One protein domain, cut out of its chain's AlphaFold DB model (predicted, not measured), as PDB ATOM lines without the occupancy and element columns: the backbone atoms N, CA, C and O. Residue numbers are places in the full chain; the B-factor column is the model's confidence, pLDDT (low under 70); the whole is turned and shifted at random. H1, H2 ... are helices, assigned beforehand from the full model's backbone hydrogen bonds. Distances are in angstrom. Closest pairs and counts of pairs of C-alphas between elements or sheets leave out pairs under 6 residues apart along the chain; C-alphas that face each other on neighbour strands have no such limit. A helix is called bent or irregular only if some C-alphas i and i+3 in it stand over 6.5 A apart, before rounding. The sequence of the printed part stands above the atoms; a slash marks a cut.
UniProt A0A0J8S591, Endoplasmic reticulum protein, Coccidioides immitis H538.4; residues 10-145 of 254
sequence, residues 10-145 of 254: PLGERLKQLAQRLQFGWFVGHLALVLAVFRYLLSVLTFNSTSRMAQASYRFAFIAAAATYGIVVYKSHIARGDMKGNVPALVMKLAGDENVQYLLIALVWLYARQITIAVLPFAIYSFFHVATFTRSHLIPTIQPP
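What this domain is: This is residues 10 to 145 of the 254 residues of the protein "Endoplasmic reticulum protein" of Coccidioides immitis H538.4 (UniProt A0A0J8S591). A long helical hairpin, H2 and H3, makes the middle; H5 packs on H3, while H6 crosses H2 and reaches H1 with its last residues. Short helices H1 and H4 lie at opposite ends of the flat outline, and residues 84 to 89 stick out. The printed part has 136 residues with six named helices, H1 to H6 in chain order, and no named strand; the class is all helix. It is only just loose, close to compact, with a radius of gyration of the C-alphas of 17.3 A and spans of 50 by 44 by 19 A.

How they stand to each other: H3, residues 52 to 78, forms a hairpin with H2, residues 22 to 45, at a shallow tilt of 24 degrees; their closest C-alphas, Leu 33 and Ala 61, are 4.9 A apart. H3 touches H5, residues 98 to 111, opposite ways at a shallow tilt of 28 degrees, closest at C-alphas of Tyr 69 and Leu 103, 5.3 A. H6, residues 116 to 142, touches residues 27 to 37 of H2 at a steep tilt of 45 degrees, closest at C-alphas of His 30 and Ser 126, 5.0 A. Its residues 141 to 142 alone touch H1, residues 11 to 19; C-alphas Arg 14 and Thr 141 are closest, 6.6 A. H4, residues 87 to 95, is close to but not clearly touching H5, with C-alphas Leu 94 and Val 100 closest, 6.3 A. Every O i to N i+4 pair is within hydrogen-bond range in H1 to H5, and 18 of 23 in H6.

Where its parts are: H3 is 36.4 A long, H6 36.7 A, H2 34.8 A and H5 20.5 A. H1 begins at C-alpha 11, (-34.054, -30.286, -39.506); H6 ends at C-alpha 142, (-38.726, -27.666, -35.242). H6 is irregular, but only just, with C-alphas 118 and 121 6.9 A apart, and has a kink of 32 degrees near residue 134.

The domain as a whole: The C-alphas farthest apart, Thr 46 and Gly 85, are 51.9 A apart. The printed part has no cut and no long link. Its mean pLDDT is 77.5; 16 residues are under 70, among them 79 to 84.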
ATOM      1  N   PRO A  10     -29.449 -28.988 -40.557       78.81
ATOM      2  CA  PRO A  10     -30.727 -29.275 -41.209       78.81
ATOM      3  C   PRO A  10     -31.692 -30.000 -40.251       78.81
ATOM      4  O   PRO A  10     -31.266 -30.793 -39.408       78.81
ATOM      5  N   LEU A  11     -33.001 -29.747 -40.389       71.75
ATOM      6  CA  LEU A  11     -34.054 -30.286 -39.506       71.75
ATOM      7  C   LEU A  11     -33.954 -31.805 -39.298       71.75
ATOM      8  O   LEU A  11     -34.103 -32.281 -38.174       71.75
ATOM      9  N   GLY A  12     -33.651 -32.554 -40.364       76.81
ATOM     10  CA  GLY A  12     -33.507 -34.011 -40.306       76.81
ATOM     11  C   GLY A  12     -32.444 -34.477 -39.308       76.81
ATOM     12  O   GLY A  12     -32.701 -35.387 -38.523       76.81
ATOM     13  N   GLU A  13     -31.287 -33.813 -39.254       78.19
ATOM     14  CA  GLU A  13     -30.203 -34.213 -38.347       78.19
ATOM     15  C   GLU A  13     -30.521 -33.836 -36.891       78.19
ATOM     16  O   GLU A  13     -30.181 -34.574 -35.968       78.19
ATOM     17  N   ARG A  14     -31.269 -32.748 -36.662       68.94
ATOM     18  CA  ARG A  14     -31.741 -32.385 -35.314       68.94
ATOM     19  C   ARG A  14     -32.771 -33.372 -34.783       68.94
ATOM     20  O   ARG A  14     -32.703 -33.761 -33.620       68.94
ATOM     21  N   LEU A  15     -33.706 -33.799 -35.635       74.56
ATOM     22  CA  LEU A  15     -34.692 -34.821 -35.286       74.56
ATOM     23  C   LEU A  15     -34.021 -36.169 -35.024       74.56
ATOM     24  O   LEU A  15     -34.370 -36.840 -34.057       74.56
ATOM     25  N   LYS A  16     -33.011 -36.536 -35.817       73.00
ATOM     26  CA  LYS A  16     -32.203 -37.737 -35.587       73.00
ATOM     27  C   LYS A  16     -31.463 -37.677 -34.247       73.00
ATOM     28  O   LYS A  16     -31.523 -38.633 -33.478       73.00
ATOM     29  N   GLN A  17     -30.844 -36.543 -33.912       73.19
ATOM     30  CA  GLN A  17     -30.196 -36.341 -32.610       73.19
ATOM     31  C   GLN A  17     -31.193 -36.342 -31.442       73.19
ATOM     32  O   GLN A  17     -30.864 -36.817 -30.355       73.19
ATOM     33  N   LEU A  18     -32.419 -35.845 -31.645       65.25
ATOM     34  CA  LEU A  18     -33.493 -35.934 -30.657       65.25
ATOM     35  C   LEU A  18     -33.950 -37.388 -30.466       65.25
ATOM     36  O   LEU A  18     -34.070 -37.836 -29.327       65.25
ATOM     37  N   ALA A  19     -34.138 -38.129 -31.560       70.56
ATOM     38  CA  ALA A  19     -34.571 -39.524 -31.551       70.56
ATOM     39  C   ALA A  19     -33.564 -40.461 -30.866       70.56
ATOM     40  O   ALA A  19     -33.958 -41.439 -30.235       70.56
ATOM     41  N   GLN A  20     -32.269 -40.137 -30.923       69.62
ATOM     42  CA  GLN A  20     -31.213 -40.883 -30.232       69.62
ATOM     43  C   GLN A  20     -31.206 -40.689 -28.707       69.62
ATOM     44  O   GLN A  20     -30.488 -41.390 -27.993       69.62
ATOM     45  N   ARG A  21     -31.989 -39.748 -28.164       67.00
ATOM     46  CA  ARG A  21     -32.058 -39.531 -26.715       67.00
ATOM     47  C   ARG A  21     -33.009 -40.528 -26.073       67.00
ATOM     48  O   ARG A  21     -34.158 -40.663 -26.476       67.00
ATOM     49  N   LEU A  22     -32.592 -41.089 -24.940       68.25
ATOM     50  CA  LEU A  22     -33.463 -41.918 -24.098       68.25
ATOM     51  C   LEU A  22     -34.760 -41.189 -23.684       68.25
ATOM     52  O   LEU A  22     -35.808 -41.809 -23.533       68.25
ATOM     53  N   GLN A  23     -34.698 -39.859 -23.547       71.38
ATOM     54  CA  GLN A  23     -35.863 -39.019 -23.255       71.38
ATOM     55  C   GLN A  23     -36.933 -39.081 -24.359       71.38
ATOM     56  O   GLN A  23     -38.116 -38.979 -24.055       71.38
ATOM     57  N   PHE A  24     -36.533 -39.280 -25.618       67.38
ATOM     58  CA  PHE A  24     -37.468 -39.453 -26.725       67.38
ATOM     59  C   PHE A  24     -38.177 -40.809 -26.656       67.38
ATOM     60  O   PHE A  24     -39.391 -40.864 -26.810       67.38
ATOM     61  N   GLY A  25     -37.461 -41.891 -26.324       68.06
ATOM     62  CA  GLY A  25     -38.084 -43.202 -26.085       68.06
ATOM     63  C   GLY A  25     -39.112 -43.170 -24.947       68.06
ATOM     64  O   GLY A  25     -40.212 -43.700 -25.081       68.06
ATOM     65  N   TRP A  26     -38.793 -42.464 -23.860       79.06
ATOM     66  CA  TRP A  26     -39.726 -42.225 -22.754       79.06
ATOM     67  C   TRP A  26     -40.957 -41.397 -23.179       79.06
ATOM     68  O   TRP A  26     -42.082 -41.732 -22.814       79.06
ATOM     69  N   PHE A  27     -40.777 -40.372 -24.021       75.94
ATOM     70  CA  PHE A  27     -41.886 -39.614 -24.612       75.94
ATOM     71  C   PHE A  27     -42.796 -40.487 -25.485       75.94
ATOM     72  O   PHE A  27     -44.016 -40.418 -25.352       75.94
ATOM     73  N   VAL A  28     -42.220 -41.329 -26.350       75.81
ATOM     74  CA  VAL A  28     -42.982 -42.247 -27.212       75.81
ATOM     75  C   VAL A  28     -43.802 -43.228 -26.373       75.81
ATOM     76  O   VAL A  28     -44.962 -43.472 -26.698       75.81
ATOM     77  N   GLY A  29     -43.250 -43.732 -25.264       74.12
ATOM     78  CA  GLY A  29     -43.979 -44.578 -24.316       74.12
ATOM     79  C   GLY A  29     -45.201 -43.879 -23.708       74.12
ATOM     80  O   GLY A  29     -46.309 -44.417 -23.755       74.12
ATOM     81  N   HIS A  30     -45.038 -42.644 -23.227       82.38
ATOM     82  CA  HIS A  30     -46.153 -41.842 -22.717       82.38
ATOM     83  C   HIS A  30     -47.186 -41.483 -23.792       82.38
ATOM     84  O   HIS A  30     -48.387 -41.517 -23.523       82.38
ATOM     85  N   LEU A  31     -46.751 -41.172 -25.014       75.50
ATOM     86  CA  LEU A  31     -47.651 -40.888 -26.132       75.50
ATOM     87  C   LEU A  31     -48.472 -42.128 -26.510       75.50
ATOM     88  O   LEU A  31     -49.688 -42.036 -26.664       75.50
ATOM     89  N   ALA A  32     -47.825 -43.293 -26.597       73.75
ATOM     90  CA  ALA A  32     -48.492 -44.567 -26.840       73.75
ATOM     91  C   ALA A  32     -49.513 -44.887 -25.741       73.75
ATOM     92  O   ALA A  32     -50.627 -45.305 -26.060       73.75
ATOM     93  N   LEU A  33     -49.181 -44.617 -24.470       83.62
ATOM     94  CA  LEU A  33     -50.137 -44.734 -23.371       83.62
ATOM     95  C   LEU A  33     -51.354 -43.836 -23.610       83.62
ATOM     96  O   LEU A  33     -52.476 -44.330 -23.598       83.62
ATOM     97  N   VAL A  34     -51.153 -42.536 -23.839       83.00
ATOM     98  CA  VAL A  34     -52.255 -41.575 -24.014       83.00
ATOM     99  C   VAL A  34     -53.181 -42.000 -25.157       83.00
ATOM    100  O   VAL A  34     -54.398 -41.986 -24.984       83.00
ATOM    101  N   LEU A  35     -52.630 -42.450 -26.288       77.00
ATOM    102  CA  LEU A  35     -53.420 -42.951 -27.419       77.00
ATOM    103  C   LEU A  35     -54.206 -44.224 -27.066       77.00
ATOM    104  O   LEU A  35     -55.378 -44.347 -27.427       77.00
ATOM    105  N   ALA A  36     -53.592 -45.147 -26.326       79.44
ATOM    106  CA  ALA A  36     -54.235 -46.374 -25.865       79.44
ATOM    107  C   ALA A  36     -55.397 -46.089 -24.908       79.44
ATOM    108  O   ALA A  36     -56.490 -46.640 -25.063       79.44
ATOM    109  N   VAL A  37     -55.185 -45.181 -23.951       86.38
ATOM    110  CA  VAL A  37     -56.223 -44.760 -23.008       86.38
ATOM    111  C   VAL A  37     -57.324 -43.997 -23.719       86.38
ATOM    112  O   VAL A  37     -58.488 -44.257 -23.452       86.38
ATOM    113  N   PHE A  38     -56.993 -43.104 -24.653       82.75
ATOM    114  CA  PHE A  38     -57.987 -42.395 -25.452       82.75
ATOM    115  C   PHE A  38     -58.876 -43.380 -26.222       82.75
ATOM    116  O   PHE A  38     -60.102 -43.309 -26.148       82.75
ATOM    117  N   ARG A  39     -58.276 -44.379 -26.884       79.94
ATOM    118  CA  ARG A  39     -59.034 -45.416 -27.593       79.94
ATOM    119  C   ARG A  39     -59.881 -46.276 -26.655       79.94
ATOM    120  O   ARG A  39     -60.996 -46.654 -27.029       79.94
ATOM    121  N   TYR A  40     -59.371 -46.587 -25.465       81.19
ATOM    122  CA  TYR A  40     -60.111 -47.297 -24.425       81.19
ATOM    123  C   TYR A  40     -61.289 -46.464 -23.901       81.19
ATOM    124  O   TYR A  40     -62.400 -46.977 -23.801       81.19
ATOM    125  N   LEU A  41     -61.078 -45.167 -23.665       84.00
ATOM    126  CA  LEU A  41     -62.087 -44.217 -23.206       84.00
ATOM    127  C   LEU A  41     -63.230 -44.082 -24.213       84.00
ATOM    128  O   LEU A  41     -64.387 -44.101 -23.806       84.00
ATOM    129  N   LEU A  42     -62.930 -44.047 -25.517       75.56
ATOM    130  CA  LEU A  42     -63.962 -44.113 -26.559       75.56
ATOM    131  C   LEU A  42     -64.822 -45.375 -26.420       75.56
ATOM    132  O   LEU A  42     -66.037 -45.301 -26.545       75.56
ATOM    133  N   SER A  43     -64.213 -46.520 -26.098       77.44
ATOM    134  CA  SER A  43     -64.945 -47.773 -25.877       77.44
ATOM    135  C   SER A  43     -65.830 -47.730 -24.633       77.44
ATOM    136  O   SER A  43     -66.911 -48.313 -24.641       77.44
ATOM    137  N   VAL A  44     -65.386 -47.040 -23.580       80.44
ATOM    138  CA  VAL A  44     -66.172 -46.824 -22.356       80.44
ATOM    139  C   VAL A  44     -67.357 -45.897 -22.630       80.44
ATOM    140  O   VAL A  44     -68.470 -46.206 -22.216       80.44
ATOM    141  N   LEU A  45     -67.141 -44.813 -23.382       82.12
ATOM    142  CA  LEU A  45     -68.181 -43.859 -23.780       82.12
ATOM    143  C   LEU A  45     -69.242 -44.492 -24.689       82.12
ATOM    144  O   LEU A  45     -70.420 -44.180 -24.557       82.12
ATOM    145  N   THR A  46     -68.859 -45.415 -25.576       79.50
ATOM    146  CA  THR A  46     -69.804 -46.172 -26.415       79.50
ATOM    147  C   THR A  46     -70.402 -47.394 -25.707       79.50
ATOM    148  O   THR A  46     -70.944 -48.269 -26.377       79.50
ATOM    149  N   PHE A  47     -70.231 -47.524 -24.384       81.50
ATOM    150  CA  PHE A  47     -70.667 -48.677 -23.579       81.50
ATOM    151  C   PHE A  47     -70.190 -50.046 -24.105       81.50
ATOM    152  O   PHE A  47     -70.797 -51.082 -23.848       81.50
ATOM    153  N   ASN A  48     -69.058 -50.073 -24.812       82.44
ATOM    154  CA  ASN A  48     -68.465 -51.261 -25.426       82.44
ATOM    155  C   ASN A  48     -67.108 -51.603 -24.784       82.44
ATOM    156  O   ASN A  48     -66.118 -51.898 -25.460       82.44
ATOM    157  N   SER A  49     -67.037 -51.528 -23.455       75.88
ATOM    158  CA  SER A  49     -65.811 -51.757 -22.673       75.88
ATOM    159  C   SER A  49     -65.321 -53.211 -22.707       75.88
ATOM    160  O   SER A  49     -64.170 -53.475 -22.365       75.88
ATOM    161  N   THR A  50     -66.181 -54.143 -23.129       79.00
ATOM    162  CA  THR A  50     -65.912 -55.591 -23.161       79.00
ATOM    163  C   THR A  50     -65.390 -56.070 -24.522       79.00
ATOM    164  O   THR A  50     -64.949 -57.210 -24.640       79.00
ATOM    165  N   SER A  51     -65.387 -55.221 -25.557       80.69
ATOM    166  CA  SER A  51     -64.866 -55.584 -26.882       80.69
ATOM    167  C   SER A  51     -63.398 -56.016 -26.830       80.69
ATOM    168  O   SER A  51     -62.597 -55.451 -26.081       80.69
ATOM    169  N   ARG A  52     -63.008 -56.958 -27.703       77.69
ATOM    170  CA  ARG A  52     -61.608 -57.401 -27.862       77.69
ATOM    171  C   ARG A  52     -60.660 -56.219 -28.078       77.69
ATOM    172  O   ARG A  52     -59.556 -56.210 -27.550       77.69
ATOM    173  N   MET A  53     -61.116 -55.193 -28.798       68.31
ATOM    174  CA  MET A  53     -60.325 -53.990 -29.065       68.31
ATOM    175  C   MET A  53     -60.168 -53.100 -27.821       68.31
ATOM    176  O   MET A  53     -59.124 -52.476 -27.630       68.31
ATOM    177  N   ALA A  54     -61.184 -53.060 -26.953       75.12
ATOM    178  CA  ALA A  54     -61.140 -52.345 -25.679       75.12
ATOM    179  C   ALA A  54     -60.162 -53.023 -24.712       75.12
ATOM    180  O   ALA A  54     -59.303 -52.364 -24.131       75.12
ATOM    181  N   GLN A  55     -60.240 -54.353 -24.621       83.69
ATOM    182  CA  GLN A  55     -59.327 -55.167 -23.824       83.69
ATOM    183  C   GLN A  55     -57.883 -55.040 -24.322       83.69
ATOM    184  O   GLN A  55     -56.973 -54.831 -23.521       83.69
ATOM    185  N   ALA A  56     -57.667 -55.092 -25.641       78.12
ATOM    186  CA  ALA A  56     -56.350 -54.886 -26.238       78.12
ATOM    187  C   ALA A  56     -55.792 -53.492 -25.913       78.12
ATOM    188  O   ALA A  56     -54.645 -53.382 -25.490       78.12
ATOM    189  N   SER A  57     -56.612 -52.440 -26.024       76.50
ATOM    190  CA  SER A  57     -56.207 -51.065 -25.692       76.50
ATOM    191  C   SER A  57     -55.867 -50.909 -24.203       76.50
ATOM    192  O   SER A  57     -54.871 -50.277 -23.864       76.50
ATOM    193  N   TYR A  58     -56.643 -51.539 -23.313       85.19
ATOM    194  CA  TYR A  58     -56.381 -51.566 -21.870       85.19
ATOM    195  C   TYR A  58     -55.043 -52.242 -21.543       85.19
ATOM    196  O   TYR A  58     -54.219 -51.681 -20.825       85.19
ATOM    197  N   ARG A  59     -54.795 -53.435 -22.100       83.75
ATOM    198  CA  ARG A  59     -53.539 -54.171 -21.883       83.75
ATOM    199  C   ARG A  59     -52.349 -53.420 -22.473       83.75
ATOM    200  O   ARG A  59     -51.326 -53.282 -21.809       83.75
ATOM    201  N   PHE A  60     -52.501 -52.884 -23.680       78.19
ATOM    202  CA  PHE A  60     -51.462 -52.095 -24.331       78.19
ATOM    203  C   PHE A  60     -51.123 -50.826 -23.538       78.19
ATOM    204  O   PHE A  60     -49.950 -50.475 -23.450       78.19
ATOM    205  N   ALA A  61     -52.103 -50.193 -22.879       84.44
ATOM    206  CA  ALA A  61     -51.830 -49.079 -21.981       84.44
ATOM    207  C   ALA A  61     -50.877 -49.500 -20.843       84.44
ATOM    208  O   ALA A  61     -49.825 -48.896 -20.653       84.44
ATOM    209  N   PHE A  62     -51.152 -50.594 -20.132       88.50
ATOM    210  CA  PHE A  62     -50.246 -51.037 -19.064       88.50
ATOM    211  C   PHE A  62     -48.878 -51.515 -19.568       88.50
ATOM    212  O   PHE A  62     -47.881 -51.298 -18.882       88.50
ATOM    213  N   ILE A  63     -48.789 -52.075 -20.780       85.12
ATOM    214  CA  ILE A  63     -47.500 -52.374 -21.431       85.12
ATOM    215  C   ILE A  63     -46.716 -51.082 -21.692       85.12
ATOM    216  O   ILE A  63     -45.532 -51.007 -21.370       85.12
ATOM    217  N   ALA A  64     -47.366 -50.047 -22.229       77.94
ATOM    218  CA  ALA A  64     -46.741 -48.751 -22.480       77.94
ATOM    219  C   ALA A  64     -46.297 -48.062 -21.177       77.94
ATOM    220  O   ALA A  64     -45.192 -47.518 -21.112       77.94
ATOM    221  N   ALA A  65     -47.109 -48.133 -20.116       88.00
ATOM    222  CA  ALA A  65     -46.731 -47.664 -18.785       88.00
ATOM    223  C   ALA A  65     -45.497 -48.415 -18.260       88.00
ATOM    224  O   ALA A  65     -44.514 -47.784 -17.874       88.00
ATOM    225  N   ALA A  66     -45.504 -49.751 -18.312       84.44
ATOM    226  CA  ALA A  66     -44.384 -50.574 -17.861       84.44
ATOM    227  C   ALA A  66     -43.098 -50.290 -18.653       84.44
ATOM    228  O   ALA A  66     -42.034 -50.154 -18.057       84.44
ATOM    229  N   ALA A  67     -43.185 -50.120 -19.974       80.38
ATOM    230  CA  ALA A  67     -42.039 -49.737 -20.799       80.38
ATOM    231  C   ALA A  67     -41.470 -48.371 -20.378       80.38
ATOM    232  O   ALA A  67     -40.259 -48.207 -20.231       80.38
ATOM    233  N   THR A  68     -42.348 -47.401 -20.124       84.00
ATOM    234  CA  THR A  68     -41.969 -46.034 -19.757       84.00
ATOM    235  C   THR A  68     -41.267 -45.978 -18.400       84.00
ATOM    236  O   THR A  68     -40.173 -45.419 -18.298       84.00
ATOM    237  N   TYR A  69     -41.843 -46.601 -17.367       84.75
ATOM    238  CA  TYR A  69     -41.205 -46.671 -16.049       84.75
ATOM    239  C   TYR A  69     -39.980 -47.590 -16.051       84.75
ATOM    240  O   TYR A  69     -38.987 -47.273 -15.404       84.75
ATOM    241  N   GLY A  70     -39.985 -48.666 -16.842       74.69
ATOM    242  CA  GLY A  70     -38.830 -49.544 -17.031       74.69
ATOM    243  C   GLY A  70     -37.601 -48.796 -17.556       74.69
ATOM    244  O   GLY A  70     -36.502 -48.997 -17.044       74.69
ATOM    245  N   ILE A  71     -37.780 -47.866 -18.503       73.88
ATOM    246  CA  ILE A  71     -36.698 -46.988 -18.988       73.88
ATOM    247  C   ILE A  71     -36.142 -46.113 -17.855       73.88
ATOM    248  O   ILE A  71     -34.923 -45.957 -17.736       73.88
ATOM    249  N   VAL A  72     -37.016 -45.532 -17.024       80.00
ATOM    250  CA  VAL A  72     -36.604 -44.671 -15.903       80.00
ATOM    251  C   VAL A  72     -35.814 -45.472 -14.873       80.00
ATOM    252  O   VAL A  72     -34.720 -45.050 -14.508       80.00
ATOM    253  N   VAL A  73     -36.311 -46.652 -14.491       76.06
ATOM    254  CA  VAL A  73     -35.660 -47.567 -13.540       76.06
ATOM    255  C   VAL A  73     -34.313 -48.064 -14.069       76.06
ATOM    256  O   VAL A  73     -33.315 -48.066 -13.345       76.06
ATOM    257  N   TYR A  74     -34.247 -48.437 -15.349       73.00
ATOM    258  CA  TYR A  74     -32.994 -48.835 -15.988       73.00
ATOM    259  C   TYR A  74     -31.961 -47.709 -15.913       73.00
ATOM    260  O   TYR A  74     -30.812 -47.925 -15.529       73.00
ATOM    261  N   LYS A  75     -32.370 -46.479 -16.228       76.25
ATOM    262  CA  LYS A  75     -31.480 -45.319 -16.175       76.25
ATOM    263  C   LYS A  75     -31.065 -44.962 -14.745       76.25
ATOM    264  O   LYS A  75     -29.922 -44.550 -14.549       76.25
ATOM    265  N   SER A  76     -31.977 -45.027 -13.775       73.31
ATOM    266  CA  SER A  76     -31.709 -44.592 -12.402       73.31
ATOM    267  C   SER A  76     -30.824 -45.577 -11.646       73.31
ATOM    268  O   SER A  76     -29.920 -45.127 -10.950       73.31
ATOM    269  N   HIS A  77     -31.007 -46.886 -11.840       75.56
ATOM    270  CA  HIS A  77     -30.309 -47.899 -11.041       75.56
ATOM    271  C   HIS A  77     -29.290 -48.721 -11.833       75.56
ATOM    272  O   HIS A  77     -28.163 -48.914 -11.379       75.56
ATOM    273  N   ILE A  78     -29.648 -49.187 -13.033       72.62
ATOM    274  CA  ILE A  78     -28.806 -50.123 -13.800       72.62
ATOM    275  C   ILE A  78     -27.670 -49.373 -14.501       72.62
ATOM    276  O   ILE A  78     -26.501 -49.710 -14.330       72.62
ATOM    277  N   ALA A  79     -27.986 -48.296 -15.222       69.31
ATOM    278  CA  ALA A  79     -26.996 -47.512 -15.961       69.31
ATOM    279  C   ALA A  79     -26.002 -46.760 -15.056       69.31
ATOM    280  O   ALA A  79     -24.928 -46.377 -15.511       69.31
ATOM    281  N   ARG A  80     -26.347 -46.542 -13.780       68.00
ATOM    282  CA  ARG A  80     -25.472 -45.903 -12.782       68.00
ATOM    283  C   ARG A  80     -24.600 -46.897 -12.011       68.00
ATOM    284  O   ARG A  80     -23.799 -46.470 -11.188       68.00
ATOM    285  N   GLY A  81     -24.739 -48.203 -12.264       67.56
ATOM    286  CA  GLY A  81     -24.020 -49.242 -11.517       67.56
ATOM    287  C   GLY A  81     -24.452 -49.338 -10.050       67.56
ATOM    288  O   GLY A  81     -23.715 -49.859  -9.217       67.56
ATOM    289  N   ASP A  82     -25.650 -48.843  -9.742       66.44
ATOM    290  CA  ASP A  82     -26.135 -48.571  -8.388       66.44
ATOM    291  C   ASP A  82     -26.770 -49.808  -7.714       66.44
ATOM    292  O   ASP A  82     -27.343 -49.717  -6.625       66.44
ATOM    293  N   MET A  83     -26.637 -50.962  -8.386       65.44
ATOM    294  CA  MET A  83     -27.113 -52.301  -8.014       65.44
ATOM    295  C   MET A  83     -26.068 -53.119  -7.224       65.44
ATOM    296  O   MET A  83     -26.198 -54.335  -7.094       65.44
ATOM    297  N   LYS A  84     -25.001 -52.487  -6.720       66.19
ATOM    298  CA  LYS A  84     -23.977 -53.158  -5.902       66.19
ATOM    299  C   LYS A  84     -24.387 -53.191  -4.429       66.19
ATOM    300  O   LYS A  84     -24.693 -52.155  -3.850       66.19
ATOM    301  N   GLY A  85     -24.329 -54.368  -3.810       71.25
ATOM    302  CA  GLY A  85     -24.579 -54.543  -2.378       71.25
ATOM    303  C   GLY A  85     -25.268 -55.863  -2.053       71.25
ATOM    304  O   GLY A  85     -25.472 -56.707  -2.924       71.25
ATOM    305  N   ASN A  86     -25.623 -56.041  -0.779       81.56
ATOM    306  CA  ASN A  86     -26.360 -57.217  -0.326       81.56
ATOM    307  C   ASN A  86     -27.835 -57.147  -0.772       81.56
ATOM    308  O   ASN A  86     -28.440 -56.071  -0.741       81.56
ATOM    309  N   VAL A  87     -28.432 -58.291  -1.126       80.75
ATOM    310  CA  VAL A  87     -29.800 -58.381  -1.686       80.75
ATOM    311  C   VAL A  87     -30.863 -57.655  -0.839       80.75
ATOM    312  O   VAL A  87     -31.656 -56.913  -1.419       80.75
ATOM    313  N   PRO A  88     -30.883 -57.752   0.508       80.44
ATOM    314  CA  PRO A  88     -31.894 -57.069   1.321       80.44
ATOM    315  C   PRO A  88     -31.808 -55.538   1.243       80.44
ATOM    316  O   PRO A  88     -32.831 -54.858   1.184       80.44
ATOM    317  N   ALA A  89     -30.593 -54.986   1.195       78.94
ATOM    318  CA  ALA A  89     -30.380 -53.544   1.072       78.94
ATOM    319  C   ALA A  89     -30.805 -53.035  -0.313       78.94
ATOM    320  O   ALA A  89     -31.384 -51.955  -0.430       78.94
ATOM    321  N   LEU A  90     -30.577 -53.843  -1.352       78.19
ATOM    322  CA  LEU A  90     -31.003 -53.529  -2.711       78.19
ATOM    323  C   LEU A  90     -32.529 -53.502  -2.839       78.19
ATOM    324  O   LEU A  90     -33.077 -52.572  -3.423       78.19
ATOM    325  N   VAL A  91     -33.216 -54.485  -2.253       78.44
ATOM    326  CA  VAL A  91     -34.684 -54.544  -2.252       78.44
ATOM    327  C   VAL A  91     -35.275 -53.322  -1.551       78.44
ATOM    328  O   VAL A  91     -36.178 -52.700  -2.101       78.44
ATOM    329  N   MET A  92     -34.740 -52.925  -0.392       79.44
ATOM    330  CA  MET A  92     -35.205 -51.723   0.312       79.44
ATOM    331  C   MET A  92     -34.959 -50.441  -0.492       79.44
ATOM    332  O   MET A  92     -35.826 -49.571  -0.539       79.44
ATOM    333  N   LYS A  93     -33.810 -50.339  -1.174       75.31
ATOM    334  CA  LYS A  93     -33.480 -49.199  -2.041       75.31
ATOM    335  C   LYS A  93     -34.424 -49.100  -3.242       75.31
ATOM    336  O   LYS A  93     -34.918 -48.016  -3.532       75.31
ATOM    337  N   LEU A  94     -34.703 -50.216  -3.916       72.94
ATOM    338  CA  LEU A  94     -35.633 -50.259  -5.047       72.94
ATOM    339  C   LEU A  94     -37.080 -50.028  -4.603       72.94
ATOM    340  O   LEU A  94     -37.818 -49.333  -5.289       72.94
ATOM    341  N   ALA A  95     -37.486 -50.574  -3.456       74.38
ATOM    342  CA  ALA A  95     -38.832 -50.382  -2.920       74.38
ATOM    343  C   ALA A  95     -39.103 -48.925  -2.519       74.38
ATOM    344  O   ALA A  95     -40.252 -48.496  -2.557       74.38
ATOM    345  N   GLY A  96     -38.067 -48.167  -2.152       74.56
ATOM    346  CA  GLY A  96     -38.171 -46.741  -1.850       74.56
ATOM    347  C   GLY A  96     -38.263 -45.829  -3.076       74.56
ATOM    348  O   GLY A  96     -38.635 -44.672  -2.915       74.56
ATOM    349  N   ASP A  97     -37.946 -46.322  -4.278       71.38
ATOM    350  CA  ASP A  97     -37.991 -45.525  -5.508       71.38
ATOM    351  C   ASP A  97     -39.413 -45.491  -6.082       71.38
ATOM    352  O   ASP A  97     -40.010 -46.521  -6.410       71.38
ATOM    353  N   GLU A  98     -39.950 -44.286  -6.245       79.25
ATOM    354  CA  GLU A  98     -41.296 -44.052  -6.754       79.25
ATOM    355  C   GLU A  98     -41.508 -44.631  -8.162       79.25
ATOM    356  O   GLU A  98     -42.569 -45.171  -8.468       79.25
ATOM    357  N   ASN A  99     -40.486 -44.611  -9.018       81.81
ATOM    358  CA  ASN A  99     -40.568 -45.109 -10.390       81.81
ATOM    359  C   ASN A  99     -40.642 -46.637 -10.421       81.81
ATOM    360  O   ASN A  99     -41.358 -47.204 -11.250       81.81
ATOM    361  N   VAL A 100     -39.939 -47.307  -9.501       76.62
ATOM    362  CA  VAL A 100     -40.040 -48.763  -9.320       76.62
ATOM    363  C   VAL A 100     -41.424 -49.127  -8.793       76.62
ATOM    364  O   VAL A 100     -42.037 -50.068  -9.296       76.62
ATOM    365  N   GLN A 101     -41.960 -48.361  -7.840       82.81
ATOM    366  CA  GLN A 101     -43.320 -48.569  -7.344       82.81
ATOM    367  C   GLN A 101     -44.356 -48.431  -8.470       82.81
ATOM    368  O   GLN A 101     -45.205 -49.311  -8.628       82.81
ATOM    369  N   TYR A 102     -44.263 -47.394  -9.308       80.88
ATOM    370  CA  TYR A 102     -45.162 -47.226 -10.455       80.88
ATOM    371  C   TYR A 102     -45.018 -48.346 -11.492       80.88
ATOM    372  O   TYR A 102     -46.029 -48.804 -12.028       80.88
ATOM    373  N   LEU A 103     -43.796 -48.831 -11.739       80.50
ATOM    374  CA  LEU A 103     -43.553 -49.994 -12.593       80.50
ATOM    375  C   LEU A 103     -44.249 -51.245 -12.044       80.50
ATOM    376  O   LEU A 103     -44.943 -51.937 -12.787       80.50
ATOM    377  N   LEU A 104     -44.103 -51.522 -10.747       83.81
ATOM    378  CA  LEU A 104     -44.744 -52.667 -10.103       83.81
ATOM    379  C   LEU A 104     -46.269 -52.565 -10.169       83.81
ATOM    380  O   LEU A 104     -46.928 -53.533 -10.538       83.81
ATOM    381  N   ILE A 105     -46.830 -51.388  -9.884       83.56
ATOM    382  CA  ILE A 105     -48.274 -51.146  -9.986       83.56
ATOM    383  C   ILE A 105     -48.747 -51.383 -11.429       83.56
ATOM    384  O   ILE A 105     -49.741 -52.076 -11.637       83.56
ATOM    385  N   ALA A 106     -48.021 -50.883 -12.433       83.62
ATOM    386  CA  ALA A 106     -48.353 -51.107 -13.839       83.62
ATOM    387  C   ALA A 106     -48.329 -52.598 -14.220       83.62
ATOM    388  O   ALA A 106     -49.237 -53.066 -14.905       83.62
ATOM    389  N   LEU A 107     -47.339 -53.361 -13.741       83.44
ATOM    390  CA  LEU A 107     -47.244 -54.805 -13.975       83.44
ATOM    391  C   LEU A 107     -48.365 -55.586 -13.278       83.44
ATOM    392  O   LEU A 107     -48.931 -56.499 -13.871       83.44
ATOM    393  N   VAL A 108     -48.734 -55.216 -12.050       84.62
ATOM    394  CA  VAL A 108     -49.861 -55.843 -11.342       84.62
ATOM    395  C   VAL A 108     -51.160 -55.632 -12.120       84.62
ATOM    396  O   VAL A 108     -51.885 -56.594 -12.383       84.62
ATOM    397  N   TRP A 109     -51.437 -54.403 -12.566       82.31
ATOM    398  CA  TRP A 109     -52.636 -54.102 -13.356       82.31
ATOM    399  C   TRP A 109     -52.614 -54.711 -14.760       82.31
ATOM    400  O   TRP A 109     -53.673 -55.024 -15.311       82.31
ATOM    401  N   LEU A 110     -51.426 -54.965 -15.316       82.88
ATOM    402  CA  LEU A 110     -51.280 -55.667 -16.586       82.88
ATOM    403  C   LEU A 110     -51.826 -57.099 -16.529       82.88
ATOM    404  O   LEU A 110     -52.385 -57.549 -17.528       82.88
ATOM    405  N   TYR A 111     -51.730 -57.787 -15.386       82.56
ATOM    406  CA  TYR A 111     -52.237 -59.157 -15.208       82.56
ATOM    407  C   TYR A 111     -53.566 -59.236 -14.448       82.56
ATOM    408  O   TYR A 111     -54.284 -60.228 -14.565       82.56
ATOM    409  N   ALA A 112     -53.941 -58.190 -13.711       80.19
ATOM    410  CA  ALA A 112     -55.211 -58.132 -12.997       80.19
ATOM    411  C   ALA A 112     -56.436 -58.135 -13.938       80.19
ATOM    412  O   ALA A 112     -56.341 -57.971 -15.165       80.19
ATOM    413  N   ARG A 113     -57.627 -58.308 -13.346       80.00
ATOM    414  CA  ARG A 113     -58.905 -58.094 -14.044       80.00
ATOM    415  C   ARG A 113     -59.034 -56.628 -14.468       80.00
ATOM    416  O   ARG A 113     -58.517 -55.739 -13.801       80.00
ATOM    417  N   GLN A 114     -59.731 -56.393 -15.576       81.94
ATOM    418  CA  GLN A 114     -59.914 -55.063 -16.151       81.94
ATOM    419  C   GLN A 114     -60.692 -54.153 -15.191       81.94
ATOM    420  O   GLN A 114     -61.881 -54.358 -14.957       81.94
ATOM    421  N   ILE A 115     -60.017 -53.135 -14.657       81.94
ATOM    422  CA  ILE A 115     -60.620 -52.079 -13.836       81.94
ATOM    423  C   ILE A 115     -60.408 -50.743 -14.543       81.94
ATOM    424  O   ILE A 115     -59.285 -50.247 -14.617       81.94
ATOM    425  N   THR A 116     -61.487 -50.148 -15.054       77.12
ATOM    426  CA  THR A 116     -61.459 -48.900 -15.842       77.12
ATOM    427  C   THR A 116     -60.764 -47.752 -15.112       77.12
ATOM    428  O   THR A 116     -59.977 -47.026 -15.713       77.12
ATOM    429  N   ILE A 117     -60.997 -47.622 -13.804       77.94
ATOM    430  CA  ILE A 117     -60.447 -46.536 -12.980       77.94
ATOM    431  C   ILE A 117     -58.920 -46.652 -12.821       77.94
ATOM    432  O   ILE A 117     -58.245 -45.637 -12.673       77.94
ATOM    433  N   ALA A 118     -58.344 -47.856 -12.931       81.12
ATOM    434  CA  ALA A 118     -56.906 -48.075 -12.736       81.12
ATOM    435  C   ALA A 118     -56.034 -47.356 -13.780       81.12
ATOM    436  O   ALA A 118     -54.875 -47.051 -13.518       81.12
ATOM    437  N   VAL A 119     -56.587 -47.071 -14.960       81.31
ATOM    438  CA  VAL A 119     -55.873 -46.434 -16.077       81.31
ATOM    439  C   VAL A 119     -55.756 -44.917 -15.890       81.31
ATOM    440  O   VAL A 119     -54.824 -44.288 -16.392       81.31
ATOM    441  N   LEU A 120     -56.690 -44.322 -15.148       83.06
ATOM    442  CA  LEU A 120     -56.835 -42.878 -15.006       83.06
ATOM    443  C   LEU A 120     -55.595 -42.159 -14.434       83.06
ATOM    444  O   LEU A 120     -55.161 -41.188 -15.060       83.06
ATOM    445  N   PRO A 121     -54.970 -42.604 -13.322       83.31
ATOM    446  CA  PRO A 121     -53.788 -41.920 -12.792       83.31
ATOM    447  C   PRO A 121     -52.607 -41.943 -13.775       83.31
ATOM    448  O   PRO A 121     -51.927 -40.932 -13.950       83.31
ATOM    449  N   PHE A 122     -52.409 -43.056 -14.489       85.06
ATOM    450  CA  PHE A 122     -51.363 -43.175 -15.507       85.06
ATOM    451  C   PHE A 122     -51.633 -42.282 -16.724       85.06
ATOM    452  O   PHE A 122     -50.700 -41.710 -17.296       85.06
ATOM    453  N   ALA A 123     -52.901 -42.132 -17.110       81.31
ATOM    454  CA  ALA A 123     -53.315 -41.299 -18.232       81.31
ATOM    455  C   ALA A 123     -53.045 -39.812 -17.981       81.31
ATOM    456  O   ALA A 123     -52.437 -39.148 -18.821       81.31
ATOM    457  N   ILE A 124     -53.445 -39.310 -16.808       83.00
ATOM    458  CA  ILE A 124     -53.238 -37.912 -16.408       83.00
ATOM    459  C   ILE A 124     -51.739 -37.603 -16.359       83.00
ATOM    460  O   ILE A 124     -51.278 -36.647 -16.983       83.00
ATOM    461  N   TYR A 125     -50.967 -38.458 -15.680       83.81
ATOM    462  CA  TYR A 125     -49.512 -38.334 -15.590       83.81
ATOM    463  C   TYR A 125     -48.854 -38.268 -16.976       83.81
ATOM    464  O   TYR A 125     -48.047 -37.382 -17.264       83.81
ATOM    465  N   SER A 126     -49.257 -39.164 -17.874       82.75
ATOM    466  CA  SER A 126     -48.666 -39.250 -19.210       82.75
ATOM    467  C   SER A 126     -49.044 -38.083 -20.108       82.75
ATOM    468  O   SER A 126     -48.201 -37.613 -20.868       82.75
ATOM    469  N   PHE A 127     -50.267 -37.566 -19.998       82.44
ATOM    470  CA  PHE A 127     -50.688 -36.381 -20.739       82.44
ATOM    471  C   PHE A 127     -49.794 -35.176 -20.422       82.44
ATOM    472  O   PHE A 127     -49.280 -34.523 -21.333       82.44
ATOM    473  N   PHE A 128     -49.537 -34.919 -19.136       82.00
ATOM    474  CA  PHE A 128     -48.667 -33.817 -18.727       82.00
ATOM    475  C   PHE A 128     -47.226 -33.998 -19.204       82.00
ATOM    476  O   PHE A 128     -46.583 -33.024 -19.609       82.00
ATOM    477  N   HIS A 129     -46.719 -35.227 -19.221       77.62
ATOM    478  CA  HIS A 129     -45.383 -35.505 -19.730       77.62
ATOM    479  C   HIS A 129     -45.260 -35.335 -21.241       77.62
ATOM    480  O   HIS A 129     -44.291 -34.728 -21.699       77.62
ATOM    481  N   VAL A 130     -46.265 -35.758 -22.011       75.06
ATOM    482  CA  VAL A 130     -46.339 -35.493 -23.454       75.06
ATOM    483  C   VAL A 130     -46.390 -33.988 -23.721       75.06
ATOM    484  O   VAL A 130     -45.601 -33.484 -24.522       75.06
ATOM    485  N   ALA A 131     -47.257 -33.251 -23.022       77.06
ATOM    486  CA  ALA A 131     -47.400 -31.805 -23.196       77.06
ATOM    487  C   ALA A 131     -46.100 -31.054 -22.863       77.06
ATOM    488  O   ALA A 131     -45.633 -30.214 -23.638       77.06
ATOM    489  N   THR A 132     -45.466 -31.406 -21.745       78.00
ATOM    490  CA  THR A 132     -44.213 -30.784 -21.297       78.00
ATOM    491  C   THR A 132     -43.060 -31.105 -22.243       78.00
ATOM    492  O   THR A 132     -42.311 -30.209 -22.627       78.00
ATOM    493  N   PHE A 133     -42.920 -32.364 -22.665       72.12
ATOM    494  CA  PHE A 133     -41.870 -32.752 -23.603       72.12
ATOM    495  C   PHE A 133     -42.045 -32.058 -24.955       72.12
ATOM    496  O   PHE A 133     -41.075 -31.553 -25.524       72.12
ATOM    497  N   THR A 134     -43.289 -31.959 -25.429       72.69
ATOM    498  CA  THR A 134     -43.614 -31.252 -26.667       72.69
ATOM    499  C   THR A 134     -43.191 -29.791 -26.590       72.69
ATOM    500  O   THR A 134     -42.455 -29.320 -27.457       72.69
ATOM    501  N   ARG A 135     -43.565 -29.096 -25.510       75.62
ATOM    502  CA  ARG A 135     -43.206 -27.691 -25.295       75.62
ATOM    503  C   ARG A 135     -41.697 -27.469 -25.200       75.62
ATOM    504  O   ARG A 135     -41.190 -26.522 -25.790       75.62
ATOM    505  N   SER A 136     -40.992 -28.310 -24.449       72.69
ATOM    506  CA  SER A 136     -39.590 -28.061 -24.094       72.69
ATOM    507  C   SER A 136     -38.579 -28.637 -25.087       72.69
ATOM    508  O   SER A 136     -37.441 -28.180 -25.109       72.69
ATOM    509  N   HIS A 137     -38.960 -29.634 -25.892       72.88
ATOM    510  CA  HIS A 137     -38.025 -30.342 -26.775       72.88
ATOM    511  C   HIS A 137     -38.491 -30.385 -28.230       72.88
ATOM    512  O   HIS A 137     -37.682 -30.119 -29.113       72.88
ATOM    513  N   LEU A 138     -39.767 -30.676 -28.511       71.00
ATOM    514  CA  LEU A 138     -40.239 -30.767 -29.901       71.00
ATOM    515  C   LEU A 138     -40.369 -29.390 -30.558       71.00
ATOM    516  O   LEU A 138     -39.803 -29.186 -31.630       71.00
ATOM    517  N   ILE A 139     -41.046 -28.435 -29.906       73.31
ATOM    518  CA  ILE A 139     -41.242 -27.084 -30.462       73.31
ATOM    519  C   ILE A 139     -39.894 -26.409 -30.771       73.31
ATOM    520  O   ILE A 139     -39.711 -26.002 -31.917       73.31
ATOM    521  N   PRO A 140     -38.907 -26.365 -29.851       71.88
ATOM    522  CA  PRO A 140     -37.622 -25.723 -30.138       71.88
ATOM    523  C   PRO A 140     -36.775 -26.459 -31.187       71.88
ATOM    524  O   PRO A 140     -35.915 -25.851 -31.816       71.88
ATOM    525  N   THR A 141     -36.994 -27.765 -31.388       72.69
ATOM    526  CA  THR A 141     -36.263 -28.542 -32.408       72.69
ATOM    527  C   THR A 141     -36.770 -28.235 -33.818       72.69
ATOM    528  O   THR A 141     -35.975 -28.193 -34.755       72.69
ATOM    529  N   ILE A 142     -38.079 -27.999 -33.964       75.62
ATOM    530  CA  ILE A 142     -38.726 -27.666 -35.242       75.62
ATOM    531  C   ILE A 142     -38.599 -26.165 -35.539       75.62
ATOM    532  O   ILE A 142     -38.330 -25.775 -36.672       75.62
ATOM    533  N   GLN A 143     -38.767 -25.327 -34.515       76.75
ATOM    534  CA  GLN A 143     -38.652 -23.873 -34.578       76.75
ATOM    535  C   GLN A 143     -37.534 -23.420 -33.630       76.75
ATOM    536  O   GLN A 143     -37.804 -23.061 -32.481       76.75
ATOM    537  N   PRO A 144     -36.265 -23.462 -34.075       68.06
ATOM    538  CA  PRO A 144     -35.173 -22.918 -33.282       68.06
ATOM    539  C   PRO A 144     -35.417 -21.426 -33.004       68.06
ATOM    540  O   PRO A 144     -35.774 -20.686 -33.927       68.06
ATOM    541  N   PRO A 145     -35.193 -20.948 -31.768       64.00
ATOM    542  CA  PRO A 145     -35.091 -19.518 -31.509       64.00
ATOM    543  C   PRO A 145     -34.033 -18.910 -32.440       64.00
ATOM    544  O   PRO A 145     -32.939 -19.460 -32.567       64.00
TER     545      PRO A 145